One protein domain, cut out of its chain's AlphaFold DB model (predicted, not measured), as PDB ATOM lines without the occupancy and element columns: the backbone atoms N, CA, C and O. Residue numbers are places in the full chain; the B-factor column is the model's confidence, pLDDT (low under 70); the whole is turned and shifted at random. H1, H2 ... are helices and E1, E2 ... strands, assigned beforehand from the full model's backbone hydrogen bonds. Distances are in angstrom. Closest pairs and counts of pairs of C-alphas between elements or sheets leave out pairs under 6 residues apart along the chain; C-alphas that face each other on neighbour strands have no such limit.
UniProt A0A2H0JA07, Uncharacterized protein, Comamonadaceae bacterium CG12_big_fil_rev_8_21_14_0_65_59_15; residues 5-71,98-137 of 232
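What this domain is: This is residues 5 to 71 and 98 to 137 of the 232 residues of an uncharacterized protein of Comamonadaceae bacterium CG12_big_fil_rev_8_21_14_0_65_59_15 (UniProt A0A2H0JA07). A long two-stranded antiparallel ribbon, E1 and E2, forms an arm leading away from a loose-cornered cluster of helices, with short H2 in the middle between long H3 on one side and H5 of the hairpin H4 and H5 on another. H1 lies apart from the other named elements, and residues 34 to 39 stick out before and into H3. The 107 printed residues run H1 H2 H3 E1 E2 H4 H5, mixed in class. The whole is compact, with a radius of gyration of the C-alphas of 14.4 A and spans of 47 by 34 by 27 A.

How they stand to each other: E1, residues 63 to 71, and E2, residues 100 to 110, are antiparallel at 152 degrees; N 65 and O 106 are within hydrogen-bond range at 2.8 A. E1 bends by 57 degrees at residue 68. Residues 20 to 21 pair antiparallel with residues 109 to 110 of E2. H2, residues 23 to 30, touches residues 44 to 52 of H3, residues 38 to 57, at a steep tilt of 51 degrees; the closest C-alphas, Ala 27 and Leu 48, are 5.4 A apart. H2 also touches H5, residues 127 to 136, closest at the C-alphas of Leu 29 and His 128, 5.4 A. H4, residues 111 to 121, and H5 form a helical hairpin, closest at the C-alphas of Ala 111 and Phe 133, 6.1 A. In H2, H3, H4, H5 and H1, residues 10 to 15, every O i to N i+4 pair is within hydrogen-bond range.

Where its parts are: E2 spans 29.2 A, H3 28.5 A and E1 21.7 A. H1 begins at C-alpha 10 (131.355, 137.967, 141.891); H5 ends at C-alpha 136 (133.125, 153.332, 130.640).

The domain as a whole: The C-alphas farthest apart, Ala 98 and Gly 122, are 47.9 A apart. Residues 72 to 97 are not printed, a gap of 11.0 A between C-alphas 71 and 98. Of the links printed whole, none is long. The mean pLDDT of the printed part is 72.2, with residues 5 to 17, 59, 63 to 71, 98 to 104 and 106 under 70.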
ATOM      1  N   GLY A   5     121.730 140.829 139.471       44.59
ATOM      2  CA  GLY A   5     122.733 140.122 140.283       44.59
ATOM      3  C   GLY A   5     123.003 138.656 139.906       44.59
ATOM      4  O   GLY A   5     123.898 138.048 140.479       44.59
ATOM      5  N   ARG A   6     122.244 138.050 138.976       52.09
ATOM      6  CA  ARG A   6     122.527 136.688 138.463       52.09
ATOM      7  C   ARG A   6     123.358 136.677 137.188       52.09
ATOM      8  O   ARG A   6     123.850 135.618 136.810       52.09
ATOM      9  N   HIS A   7     123.453 137.810 136.499       52.53
ATOM     10  CA  HIS A   7     124.103 137.871 135.197       52.53
ATOM     11  C   HIS A   7     125.562 138.314 135.273       52.53
ATOM     12  O   HIS A   7     126.281 138.038 134.318       52.53
ATOM     13  N   PHE A   8     126.006 138.907 136.384       55.00
ATOM     14  CA  PHE A   8     127.405 139.240 136.662       55.00
ATOM     15  C   PHE A   8     127.995 138.253 137.681       55.00
ATOM     16  O   PHE A   8     127.319 137.878 138.643       55.00
ATOM     17  N   THR A   9     129.230 137.795 137.468       53.16
ATOM     18  CA  THR A   9     129.960 136.986 138.456       53.16
ATOM     19  C   THR A   9     130.401 137.860 139.631       53.16
ATOM     20  O   THR A   9     130.375 139.091 139.567       53.16
ATOM     21  N   LYS A  10     130.809 137.231 140.742       51.69
ATOM     22  CA  LYS A  10     131.355 137.967 141.891       51.69
ATOM     23  C   LYS A  10     132.611 138.758 141.517       51.69
ATOM     24  O   LYS A  10     132.769 139.861 142.030       51.69
ATOM     25  N   GLU A  11     133.466 138.232 140.634       51.81
ATOM     26  CA  GLU A  11     134.658 138.964 140.187       51.81
ATOM     27  C   GLU A  11     134.290 140.176 139.327       51.81
ATOM     28  O   GLU A  11     134.875 141.240 139.492       51.81
ATOM     29  N   GLU A  12     133.278 140.062 138.467       53.28
ATOM     30  CA  GLU A  12     132.817 141.180 137.633       53.28
ATOM     31  C   GLU A  12     132.157 142.280 138.468       53.28
ATOM     32  O   GLU A  12     132.355 143.455 138.198       53.28
ATOM     33  N   HIS A  13     131.443 141.926 139.538       52.62
ATOM     34  CA  HIS A  13     130.963 142.914 140.507       52.62
ATOM     35  C   HIS A  13     132.102 143.631 141.254       52.62
ATOM     36  O   HIS A  13     131.925 144.782 141.649       52.62
ATOM     37  N   ALA A  14     133.244 142.967 141.460       48.84
ATOM     38  CA  ALA A  14     134.406 143.522 142.158       48.84
ATOM     39  C   ALA A  14     135.328 144.349 141.242       48.84
ATOM     40  O   ALA A  14     135.981 145.273 141.718       48.84
ATOM     41  N   ALA A  15     135.363 144.042 139.942       52.66
ATOM     42  CA  ALA A  15     136.161 144.746 138.936       52.66
ATOM     43  C   ALA A  15     135.503 146.041 138.412       52.66
ATOM     44  O   ALA A  15     136.146 146.809 137.703       52.66
ATOM     45  N   GLY A  16     134.239 146.299 138.765       64.06
ATOM     46  CA  GLY A  16     133.458 147.421 138.240       64.06
ATOM     47  C   GLY A  16     132.720 147.069 136.945       64.06
ATOM     48  O   GLY A  16     132.432 145.908 136.665       64.06
ATOM     49  N   TRP A  17     132.348 148.074 136.153       64.56
ATOM     50  CA  TRP A  17     131.657 147.837 134.884       64.56
ATOM     51  C   TRP A  17     132.656 147.438 133.784       64.56
ATOM     52  O   TRP A  17     133.598 148.187 133.538       64.56
ATOM     53  N   PRO A  18     132.468 146.301 133.089       70.50
ATOM     54  CA  PRO A  18     133.385 145.885 132.030       70.50
ATOM     55  C   PRO A  18     133.233 146.760 130.775       70.50
ATOM     56  O   PRO A  18     132.124 147.147 130.409       70.50
ATOM     57  N   GLU A  19     134.337 147.014 130.066       70.00
ATOM     58  CA  GLU A  19     134.351 147.830 128.835       70.00
ATOM     59  C   GLU A  19     133.559 147.201 127.674       70.00
ATOM     60  O   GLU A  19     133.013 147.898 126.814       70.00
ATOM     61  N   THR A  20     133.472 145.866 127.654       76.81
ATOM     62  CA  THR A  20     132.694 145.110 126.670       76.81
ATOM     63  C   THR A  20     131.719 144.160 127.356       76.81
ATOM     64  O   THR A  20     132.025 143.546 128.381       76.81
ATOM     65  N   LEU A  21     130.521 144.027 126.786       80.31
ATOM     66  CA  LEU A  21     129.472 143.162 127.317       80.31
ATOM     67  C   LEU A  21     128.941 142.197 126.262       80.31
ATOM     68  O   LEU A  21     128.856 142.503 125.073       80.31
ATOM     69  N   LYS A  22     128.521 141.019 126.730       82.88
ATOM     70  CA  LYS A  22     127.801 140.046 125.904       82.88
ATOM     71  C   LYS A  22     126.391 140.572 125.573       82.88
ATOM     72  O   LYS A  22     125.766 141.188 126.444       82.88
ATOM     73  N   PRO A  23     125.830 140.250 124.391       79.25
ATOM     74  CA  PRO A  23     124.495 140.694 123.967       79.25
ATOM     75  C   PRO A  23     123.399 140.350 124.977       79.25
ATOM     76  O   PRO A  23     122.493 141.137 125.232       79.25
ATOM     77  N   GLU A  24     123.521 139.183 125.612       81.25
ATOM     78  CA  GLU A  24     122.614 138.692 126.652       81.25
ATOM     79  C   GLU A  24     122.553 139.627 127.859       81.25
ATOM     80  O   GLU A  24     121.472 139.887 128.387       81.25
ATOM     81  N   ARG A  25     123.701 140.169 128.274       79.88
ATOM     82  CA  ARG A  25     123.780 141.106 129.397       79.88
ATOM     83  C   ARG A  25     123.237 142.469 129.023       79.88
ATOM     84  O   ARG A  25     122.469 143.036 129.791       79.88
ATOM     85  N   ILE A  26     123.573 142.948 127.829       82.81
ATOM     86  CA  ILE A  26     123.062 144.217 127.306       82.81
ATOM     87  C   ILE A  26     121.532 144.185 127.225       82.81
ATOM     88  O   ILE A  26     120.875 145.121 127.675       82.81
ATOM     89  N   ALA A  27     120.948 143.085 126.744       84.62
ATOM     90  CA  ALA A  27     119.498 142.948 126.678       84.62
ATOM     91  C   ALA A  27     118.836 143.038 128.061       84.62
ATOM     92  O   ALA A  27     117.809 143.701 128.210       84.62
ATOM     93  N   VAL A  28     119.427 142.406 129.081       82.62
ATOM     94  CA  VAL A  28     118.918 142.458 130.462       82.62
ATOM     95  C   VAL A  28     119.096 143.845 131.082       82.62
ATOM     96  O   VAL A  28     118.211 144.284 131.812       82.62
ATOM     97  N   LEU A  29     120.193 144.549 130.782       82.12
ATOM     98  CA  LEU A  29     120.395 145.931 131.229       82.12
ATOM     99  C   LEU A  29     119.363 146.865 130.591       82.12
ATOM    100  O   LEU A  29     118.754 147.668 131.295       82.12
ATOM    101  N   GLN A  30     119.123 146.737 129.284       82.75
ATOM    102  CA  GLN A  30     118.169 147.582 128.563       82.75
ATOM    103  C   GLN A  30     116.720 147.296 128.982       82.75
ATOM    104  O   GLN A  30     115.916 148.217 129.108       82.75
ATOM    105  N   ARG A  31     116.370 146.026 129.220       81.69
ATOM    106  CA  ARG A  31     115.017 145.603 129.615       81.69
ATOM    107  C   ARG A  31     115.080 144.669 130.823       81.69
ATOM    108  O   ARG A  31     114.978 143.446 130.652       81.69
ATOM    109  N   PRO A  32     115.260 145.218 132.036       79.44
ATOM    110  CA  PRO A  32     115.285 144.421 133.249       79.44
ATOM    111  C   PRO A  32     113.891 143.858 133.538       79.44
ATOM    112  O   PRO A  32     112.875 144.514 133.322       79.44
ATOM    113  N   TYR A  33     113.847 142.637 134.060       80.00
ATOM    114  CA  TYR A  33     112.612 141.980 134.478       80.00
ATOM    115  C   TYR A  33     112.816 141.254 135.810       80.00
ATOM    116  O   TYR A  33     113.944 140.953 136.228       80.00
ATOM    117  N   THR A  34     111.715 140.993 136.510       76.25
ATOM    118  CA  THR A  34     111.716 140.273 137.785       76.25
ATOM    119  C   THR A  34     111.506 138.777 137.574       76.25
ATOM    120  O   THR A  34     110.949 138.321 136.573       76.25
ATOM    121  N   LEU A  35     111.966 137.972 138.531       70.56
ATOM    122  CA  LEU A  35     111.714 136.535 138.508       70.56
ATOM    123  C   LEU A  35     110.198 136.275 138.566       70.56
ATOM    124  O   LEU A  35     109.531 136.736 139.485       70.56
ATOM    125  N   GLY A  36     109.674 135.533 137.589       72.31
ATOM    126  CA  GLY A  36     108.236 135.271 137.443       72.31
ATOM    127  C   GLY A  36     107.532 136.169 136.421       72.31
ATOM    128  O   GLY A  36     106.441 135.818 135.978       72.31
ATOM    129  N   ASP A  37     108.166 137.252 135.960       79.56
ATOM    130  CA  ASP A  37     107.623 138.094 134.891       79.56
ATOM    131  C   ASP A  37     107.892 137.487 133.504       79.56
ATOM    132  O   ASP A  37     108.940 137.669 132.875       79.56
ATOM    133  N   ILE A  38     106.911 136.724 133.021       81.75
ATOM    134  CA  ILE A  38     106.956 136.055 131.717       81.75
ATOM    135  C   ILE A  38     106.926 137.077 130.568       81.75
ATOM    136  O   ILE A  38     107.538 136.838 129.521       81.75
ATOM    137  N   SER A  39     106.218 138.194 130.741       81.19
ATOM    138  CA  SER A  39     106.066 139.222 129.709       81.19
ATOM    139  C   SER A  39     107.351 140.028 129.559       81.19
ATOM    140  O   SER A  39     107.860 140.135 128.440       81.19
ATOM    141  N   GLY A  40     107.939 140.484 130.669       77.38
ATOM    142  CA  GLY A  40     109.252 141.130 130.681       77.38
ATOM    143  C   GLY A  40     110.329 140.230 130.087       77.38
ATOM    144  O   GLY A  40     111.026 140.638 129.161       77.38
ATOM    145  N   LYS A  41     110.370 138.949 130.480       81.19
ATOM    146  CA  LYS A  41     111.308 137.975 129.897       81.19
ATOM    147  C   LYS A  41     111.168 137.847 128.376       81.19
ATOM    148  O   LYS A  41     112.174 137.737 127.675       81.19
ATOM    149  N   ARG A  42     109.938 137.852 127.848       83.06
ATOM    150  CA  ARG A  42     109.697 137.815 126.394       83.06
ATOM    151  C   ARG A  42     110.186 139.083 125.703       83.06
ATOM    152  O   ARG A  42     110.760 138.973 124.625       83.06
ATOM    153  N   LEU A  43     109.991 140.254 126.306       81.81
ATOM    154  CA  LEU A  43     110.473 141.524 125.759       81.81
ATOM    155  C   LEU A  43     112.004 141.585 125.735       81.81
ATOM    156  O   LEU A  43     112.574 141.992 124.724       81.81
ATOM    157  N   THR A  44     112.670 141.120 126.791       84.38
ATOM    158  CA  THR A  44     114.133 141.002 126.832       84.38
ATOM    159  C   THR A  44     114.644 140.017 125.779       84.38
ATOM    160  O   THR A  44     115.613 140.306 125.086       84.38
ATOM    161  N   GLN A  45     113.977 138.870 125.602       82.44
ATOM    162  CA  GLN A  45     114.340 137.904 124.559       82.44
ATOM    163  C   GLN A  45     114.120 138.445 123.144       82.44
ATOM    164  O   GLN A  45     114.944 138.193 122.272       82.44
ATOM    165  N   ALA A  46     113.035 139.184 122.903       82.06
ATOM    166  CA  ALA A  46     112.791 139.818 121.611       82.06
ATOM    167  C   ALA A  46     113.876 140.858 121.292       82.06
ATOM    168  O   ALA A  46     114.395 140.885 120.180       82.06
ATOM    169  N   PHE A  47     114.277 141.650 122.289       85.06
ATOM    170  CA  PHE A  47     115.376 142.601 122.148       85.06
ATOM    171  C   PHE A  47     116.712 141.895 121.874       85.06
ATOM    172  O   PHE A  47     117.430 142.270 120.952       85.06
ATOM    173  N   LEU A  48     117.006 140.806 122.594       85.12
ATOM    174  CA  LEU A  48     118.182 139.969 122.344       85.12
ATOM    175  C   LEU A  48     118.204 139.410 120.913       85.12
ATOM    176  O   LEU A  48     119.256 139.372 120.281       85.12
ATOM    177  N   GLN A  49     117.056 138.970 120.394       82.31
ATOM    178  CA  GLN A  49     116.951 138.499 119.012       82.31
ATOM    179  C   GLN A  49     117.252 139.615 118.008       82.31
ATOM    180  O   GLN A  49     117.952 139.358 117.033       82.31
ATOM    181  N   GLY A  50     116.775 140.838 118.262       82.25
ATOM    182  CA  GLY A  50     117.119 142.016 117.462       82.25
ATOM    183  C   GLY A  50     118.621 142.311 117.478       82.25
ATOM    184  O   GLY A  50     119.224 142.467 116.421       82.25
ATOM    185  N   LEU A  51     119.241 142.274 118.660       82.62
ATOM    186  CA  LEU A  51     120.689 142.433 118.837       82.62
ATOM    187  C   LEU A  51     121.490 141.378 118.062       82.62
ATOM    188  O   LEU A  51     122.409 141.713 117.321       82.62
ATOM    189  N   ASN A  52     121.116 140.103 118.180       82.56
ATOM    190  CA  ASN A  52     121.782 139.018 117.457       82.56
ATOM    191  C   ASN A  52     121.588 139.124 115.938       82.56
ATOM    192  O   ASN A  52     122.485 138.758 115.181       82.56
ATOM    193  N   ALA A  53     120.441 139.631 115.479       78.25
ATOM    194  CA  ALA A  53     120.217 139.893 114.063       78.25
ATOM    195  C   ALA A  53     121.110 141.035 113.546       78.25
ATOM    196  O   ALA A  53     121.672 140.891 112.464       78.25
ATOM    197  N   ALA A  54     121.287 142.108 114.327       77.12
ATOM    198  CA  ALA A  54     122.181 143.224 113.997       77.12
ATOM    199  C   ALA A  54     123.666 142.810 113.987       77.12
ATOM    200  O   ALA A  54     124.448 143.271 113.158       77.12
ATOM    201  N   LEU A  55     124.052 141.889 114.874       77.75
ATOM    202  CA  LEU A  55     125.373 141.256 114.848       77.75
ATOM    203  C   LEU A  55     125.570 140.408 113.589       77.75
ATOM    204  O   LEU A  55     126.592 140.517 112.920       77.75
ATOM    205  N   ALA A  56     124.579 139.581 113.243       74.62
ATOM    206  CA  ALA A  56     124.642 138.721 112.064       74.62
ATOM    207  C   ALA A  56     124.624 139.510 110.742       74.62
ATOM    208  O   ALA A  56     125.183 139.044 109.751       74.62
ATOM    209  N   SER A  57     123.990 140.687 110.710       72.25
ATOM    210  CA  SER A  57     124.008 141.588 109.551       72.25
ATOM    211  C   SER A  57     125.260 142.467 109.472       72.25
ATOM    212  O   SER A  57     125.476 143.095 108.438       72.25
ATOM    213  N   GLY A  58     126.083 142.507 110.527       74.19
ATOM    214  CA  GLY A  58     127.258 143.377 110.622       74.19
ATOM    215  C   GLY A  58     126.932 144.847 110.908       74.19
ATOM    216  O   GLY A  58     127.828 145.685 110.866       74.19
ATOM    217  N   GLU A  59     125.672 145.174 111.208       69.06
ATOM    218  CA  GLU A  59     125.241 146.530 111.587       69.06
ATOM    219  C   GLU A  59     125.759 146.940 112.966       69.06
ATOM    220  O   GLU A  59     125.896 148.128 113.256       69.06
ATOM    221  N   LEU A  60     126.044 145.956 113.819       72.44
ATOM    222  CA  LEU A  60     126.617 146.177 115.133       72.44
ATOM    223  C   LEU A  60     128.046 145.617 115.182       72.44
ATOM    224  O   LEU A  60     128.217 144.395 115.113       72.44
ATOM    225  N   PRO A  61     129.080 146.465 115.326       71.06
ATOM    226  CA  PRO A  61     130.442 145.981 115.458       71.06
ATOM    227  C   PRO A  61     130.600 145.227 116.784       71.06
ATOM    228  O   PRO A  61     130.414 145.789 117.865       71.06
ATOM    229  N   SER A  62     130.951 143.943 116.691       71.00
ATOM    230  CA  SER A  62     131.344 143.119 117.836       71.00
ATOM    231  C   SER A  62     132.780 142.662 117.717       71.00
ATOM    232  O   SER A  62     133.212 142.248 116.641       71.00
ATOM    233  N   THR A  63     133.463 142.624 118.848       68.50
ATOM    234  CA  THR A  63     134.746 141.948 118.991       68.50
ATOM    235  C   THR A  63     134.482 140.504 119.400       68.50
ATOM    236  O   THR A  63     133.717 140.253 120.333       68.50
ATOM    237  N   ILE A  64     135.097 139.546 118.710       65.56
ATOM    238  CA  ILE A  64     135.072 138.149 119.143       65.56
ATOM    239  C   ILE A  64     136.111 138.004 120.252       65.56
ATOM    240  O   ILE A  64     137.296 138.250 120.033       65.56
ATOM    241  N   VAL A  65     135.658 137.635 121.444       62.62
ATOM    242  CA  VAL A  65     136.522 137.309 122.576       62.62
ATOM    243  C   VAL A  65     136.415 135.810 122.814       62.62
ATOM    244  O   VAL A  65     135.358 135.310 123.208       62.62
ATOM    245  N   THR A  66     137.505 135.091 122.566       52.94
ATOM    246  CA  THR A  66     137.635 133.679 122.927       52.94
ATOM    247  C   THR A  66     137.910 133.590 124.422       52.94
ATOM    248  O   THR A  66     138.870 134.176 124.920       52.94
ATOM    249  N   ALA A  67     137.055 132.885 125.159       55.62
ATOM    250  CA  ALA A  67     137.253 132.638 126.581       55.62
ATOM    251  C   ALA A  67     137.186 131.139 126.870       55.62
ATOM    252  O   ALA A  67     136.353 130.428 126.300       55.62
ATOM    253  N   GLN A  68     138.028 130.673 127.795       47.25
ATOM    254  CA  GLN A  68     137.946 129.311 128.308       47.25
ATOM    255  C   GLN A  68     136.696 129.158 129.165       47.25
ATOM    256  O   GLN A  68     136.516 129.851 130.168       47.25
ATOM    257  N   VAL A  69     135.822 128.236 128.778       53.53
ATOM    258  CA  VAL A  69     134.601 127.928 129.520       53.53
ATOM    259  C   VAL A  69     134.576 126.452 129.856       53.53
ATOM    260  O   VAL A  69     134.998 125.612 129.069       53.53
ATOM    261  N   VAL A  70     134.059 126.130 131.039       52.75
ATOM    262  CA  VAL A  70     133.803 124.747 131.436       52.75
ATOM    263  C   VAL A  70     132.737 124.160 130.508       52.75
ATOM    264  O   VAL A  70     131.568 124.545 130.557       52.75
ATOM    265  N   THR A  71     133.140 123.232 129.651       52.06
ATOM    266  CA  THR A  71     132.307 122.633 128.605       52.06
ATOM    267  C   THR A  71     131.414 121.526 129.161       52.06
ATOM    268  O   THR A  71     130.318 121.301 128.649       52.06
ATOM    269  N   ALA A  98     137.413 116.375 136.916       55.03
ATOM    270  CA  ALA A  98     137.924 117.712 136.653       55.03
ATOM    271  C   ALA A  98     137.069 118.389 135.561       55.03
ATOM    272  O   ALA A  98     136.670 117.725 134.597       55.03
ATOM    273  N   PRO A  99     136.749 119.687 135.702       57.69
ATOM    274  CA  PRO A  99     136.043 120.423 134.663       57.69
ATOM    275  C   PRO A  99     136.857 120.383 133.368       57.69
ATOM    276  O   PRO A  99     138.041 120.714 133.355       57.69
ATOM    277  N   VAL A 100     136.216 119.970 132.275       57.69
ATOM    278  CA  VAL A 100     136.814 120.077 130.943       57.69
ATOM    279  C   VAL A 100     136.626 121.514 130.488       57.69
ATOM    280  O   VAL A 100     135.487 121.968 130.381       57.69
ATOM    281  N   TYR A 101     137.724 122.220 130.245       61.22
ATOM    282  CA  TYR A 101     137.711 123.564 129.680       61.22
ATOM    283  C   TYR A 101     137.806 123.474 128.161       61.22
ATOM    284  O   TYR A 101     138.579 122.681 127.623       61.22
ATOM    285  N   GLY A 102     137.000 124.270 127.476       58.66
ATOM    286  CA  GLY A 102     137.058 124.446 126.036       58.66
ATOM    287  C   GLY A 102     137.045 125.925 125.702       58.66
ATOM    288  O   GLY A 102     136.385 126.719 126.380       58.66
ATOM    289  N   ASP A 103     137.769 126.282 124.653       59.44
ATOM    290  CA  ASP A 103     137.731 127.628 124.107       59.44
ATOM    291  C   ASP A 103     136.380 127.846 123.430       59.44
ATOM    292  O   ASP A 103     135.923 127.038 122.614       59.44
ATOM    293  N   LYS A 104     135.704 128.926 123.816       64.31
ATOM    294  CA  LYS A 104     134.449 129.328 123.197       64.31
ATOM    295  C   LYS A 104     134.524 130.787 122.795       64.31
ATOM    296  O   LYS A 104     134.848 131.654 123.606       64.31
ATOM    297  N   ASP A 105     134.162 131.033 121.548       71.31
ATOM    298  CA  ASP A 105     134.087 132.370 120.988       71.31
ATOM    299  C   ASP A 105     132.795 133.051 121.438       71.31
ATOM    300  O   ASP A 105     131.690 132.511 121.301       71.31
ATOM    301  N   PHE A 106     132.936 134.251 121.995       68.31
ATOM    302  CA  PHE A 106     131.822 135.100 122.386       68.31
ATOM    303  C   PHE A 106     131.855 136.399 121.595       68.31
ATOM    304  O   PHE A 106     132.879 137.070 121.530       68.31
ATOM    305  N   HIS A 107     130.705 136.795 121.060       73.25
ATOM    306  CA  HIS A 107     130.526 138.158 120.577       73.25
ATOM    307  C   HIS A 107     130.423 139.093 121.781       73.25
ATOM    308  O   HIS A 107     129.525 138.943 122.615       73.25
ATOM    309  N   CYS A 108     131.337 140.051 121.862       79.00
ATOM    310  CA  CYS A 108     131.354 141.104 122.864       79.00
ATOM    311  C   CYS A 108     131.176 142.454 122.169       79.00
ATOM    312  O   CYS A 108     131.774 142.727 121.129       79.00
ATOM    313  N   ILE A 109     130.322 143.295 122.739       80.31
ATOM    314  CA  ILE A 109     129.957 144.595 122.185       80.31
ATOM    315  C   ILE A 109     130.561 145.664 123.084       80.31
ATOM    316  O   ILE A 109     130.361 145.638 124.302       80.31
ATOM    317  N   ALA A 110     131.297 146.596 122.486       80.81
ATOM    318  CA  ALA A 110     131.842 147.743 123.197       80.81
ATOM    319  C   ALA A 110     130.749 148.787 123.470       80.81
ATOM    320  O   ALA A 110     129.868 149.011 122.634       80.81
ATOM    321  N   ALA A 111     130.839 149.467 124.613       79.31
ATOM    322  CA  ALA A 111     129.926 150.547 124.990       79.31
ATOM    323  C   ALA A 111     129.691 151.611 123.886       79.31
ATOM    324  O   ALA A 111     128.525 151.872 123.581       79.31
ATOM    325  N   PRO A 112     130.718 152.172 123.205       77.50
ATOM    326  CA  PRO A 112     130.488 153.187 122.171       77.50
ATOM    327  C   PRO A 112     129.787 152.631 120.923       77.50
ATOM    328  O   PRO A 112     128.952 153.312 120.329       77.50
ATOM    329  N   ALA A 113     130.060 151.378 120.550       78.81
ATOM    330  CA  ALA A 113     129.386 150.713 119.435       78.81
ATOM    331  C   ALA A 113     127.893 150.509 119.725       78.81
ATOM    332  O   ALA A 113     127.044 150.731 118.861       78.81
ATOM    333  N   PHE A 114     127.565 150.128 120.963       81.31
ATOM    334  CA  PHE A 114     126.177 149.976 121.381       81.31
ATOM    335  C   PHE A 114     125.448 151.321 121.489       81.31
ATOM    336  O   PHE A 114     124.299 151.418 121.065       81.31
ATOM    337  N   ALA A 115     126.111 152.365 121.994       80.56
ATOM    338  CA  ALA A 115     125.548 153.714 122.063       80.56
ATOM    339  C   ALA A 115     125.200 154.261 120.669       80.56
ATOM    340  O   ALA A 115     124.095 154.762 120.465       80.56
ATOM    341  N   ALA A 116     126.103 154.102 119.695       78.31
ATOM    342  CA  ALA A 116     125.864 154.506 118.310       78.31
ATOM    343  C   ALA A 116     124.690 153.741 117.678       78.31
ATOM    344  O   ALA A 116     123.861 154.327 116.984       78.31
ATOM    345  N   TRP A 117     124.585 152.440 117.955       82.50
ATOM    346  CA  TRP A 117     123.475 151.630 117.465       82.50
ATOM    347  C   TRP A 117     122.139 152.019 118.101       82.50
ATOM    348  O   TRP A 117     121.157 152.170 117.380       82.50
ATOM    349  N   LEU A 118     122.091 152.261 119.416       83.69
ATOM    350  CA  LEU A 118     120.880 152.754 120.084       83.69
ATOM    351  C   LEU A 118     120.432 154.109 119.524       83.69
ATOM    352  O   LEU A 118     119.249 154.282 119.231       83.69
ATOM    353  N   ALA A 119     121.375 155.030 119.306       78.12
ATOM    354  CA  ALA A 119     121.098 156.323 118.688       78.12
ATOM    355  C   ALA A 119     120.523 156.165 117.270       78.12
ATOM    356  O   ALA A 119     119.543 156.823 116.928       78.12
ATOM    357  N   ALA A 120     121.071 155.246 116.469       76.75
ATOM    358  CA  ALA A 120     120.566 154.942 115.129       76.75
ATOM    359  C   ALA A 120     119.161 154.307 115.137       76.75
ATOM    360  O   ALA A 120     118.393 154.510 114.199       76.75
ATOM    361  N   GLN A 121     118.810 153.557 116.188       76.31
ATOM    362  CA  GLN A 121     117.464 153.001 116.377       76.31
ATOM    363  C   GLN A 121     116.472 154.014 116.977       76.31
ATOM    364  O   GLN A 121     115.276 153.733 117.027       76.31
ATOM    365  N   GLY A 122     116.944 155.174 117.448       76.94
ATOM    366  CA  GLY A 122     116.121 156.140 118.181       76.94
ATOM    367  C   GLY A 122     115.619 155.616 119.532       76.94
ATOM    368  O   GLY A 122     114.635 156.133 120.061       76.94
ATOM    369  N   GLU A 123     116.257 154.582 120.093       77.31
ATOM    370  CA  GLU A 123     115.899 154.047 121.409       77.31
ATOM    371  C   GLU A 123     116.706 154.744 122.509       77.31
ATOM    372  O   GLU A 123     117.936 154.794 122.475       77.31
ATOM    373  N   THR A 124     116.014 155.234 123.541       79.06
ATOM    374  CA  THR A 124     116.671 155.768 124.739       79.06
ATOM    375  C   THR A 124     117.320 154.638 125.545       79.06
ATOM    376  O   THR A 124     116.649 153.634 125.829       79.06
ATOM    377  N   PRO A 125     118.595 154.773 125.956       82.25
ATOM    378  CA  PRO A 125     119.234 153.800 126.834       82.25
ATOM    379  C   PRO A 125     118.487 153.718 128.170       82.25
ATOM    380  O   PRO A 125     117.984 154.714 128.689       82.25
ATOM    381  N   SER A 126     118.394 152.516 128.735       81.88
ATOM    382  CA  SER A 126     117.842 152.342 130.078       81.88
ATOM    383  C   SER A 126     118.779 152.951 131.132       81.88
ATOM    384  O   SER A 126     119.984 153.062 130.884       81.88
ATOM    385  N   PRO A 127     118.296 153.235 132.357       73.12
ATOM    386  CA  PRO A 127     119.150 153.736 133.437       73.12
ATOM    387  C   PRO A 127     120.365 152.842 133.738       73.12
ATOM    388  O   PRO A 127     121.415 153.332 134.140       73.12
ATOM    389  N   HIS A 128     120.252 151.528 133.521       78.75
ATOM    390  CA  HIS A 128     121.359 150.593 133.737       78.75
ATOM    391  C   HIS A 128     122.380 150.608 132.597       78.75
ATOM    392  O   HIS A 128     123.573 150.464 132.848       78.75
ATOM    393  N   VAL A 129     121.924 150.783 131.355       79.56
ATOM    394  CA  VAL A 129     122.814 150.976 130.201       79.56
ATOM    395  C   VAL A 129     123.514 152.327 130.295       79.56
ATOM    396  O   VAL A 129     124.692 152.425 129.981       79.56
ATOM    397  N   GLN A 130     122.820 153.350 130.785       75.88
ATOM    398  CA  GLN A 130     123.401 154.669 130.984       75.88
ATOM    399  C   GLN A 130     124.466 154.659 132.086       75.88
ATOM    400  O   GLN A 130     125.572 155.120 131.847       75.88
ATOM    401  N   ALA A 131     124.205 153.993 133.219       75.25
ATOM    402  CA  ALA A 131     125.223 153.765 134.248       75.25
ATOM    403  C   ALA A 131     126.443 152.987 133.720       75.25
ATOM    404  O   ALA A 131     127.568 153.232 134.150       75.25
ATOM    405  N   TRP A 132     126.230 152.059 132.782       79.81
ATOM    406  CA  TRP A 132     127.322 151.372 132.098       79.81
ATOM    407  C   TRP A 132     128.115 152.318 131.181       79.81
ATOM    408  O   TRP A 132     129.342 152.306 131.230       79.81
ATOM    409  N   PHE A 133     127.449 153.166 130.393       81.69
ATOM    410  CA  PHE A 133     128.112 154.169 129.549       81.69
ATOM    411  C   PHE A 133     128.923 155.173 130.370       81.69
ATOM    412  O   PHE A 133     130.091 155.399 130.053       81.69
ATOM    413  N   ASP A 134     128.347 155.688 131.458       76.31
ATOM    414  CA  ASP A 134     129.010 156.624 132.367       76.31
ATOM    415  C   ASP A 134     130.259 155.994 132.998       76.31
ATOM    416  O   ASP A 134     131.309 156.629 133.077       76.31
ATOM    417  N   ALA A 135     130.183 154.717 133.391       72.31
ATOM    418  CA  ALA A 135     131.309 154.003 133.985       72.31
ATOM    419  C   ALA A 135     132.449 153.717 132.995       72.31
ATOM    420  O   ALA A 135     133.608 153.675 133.399       72.31
ATOM    421  N   VAL A 136     132.131 153.533 131.710       73.31
ATOM    422  CA  VAL A 136     133.125 153.332 130.640       73.31
ATOM    423  C   VAL A 136     133.610 154.676 130.063       73.31
ATOM    424  O   VAL A 136     134.531 154.710 129.251       73.31
ATOM    425  N   GLY A 137     133.030 155.807 130.484       70.25
ATOM    426  CA  GLY A 137     133.384 157.136 129.978       70.25
ATOM    427  C   GLY A 137     132.874 157.410 128.560       70.25
ATOM    428  O   GLY A 137     133.395 158.286 127.867       70.25
TER     429      GLY A 137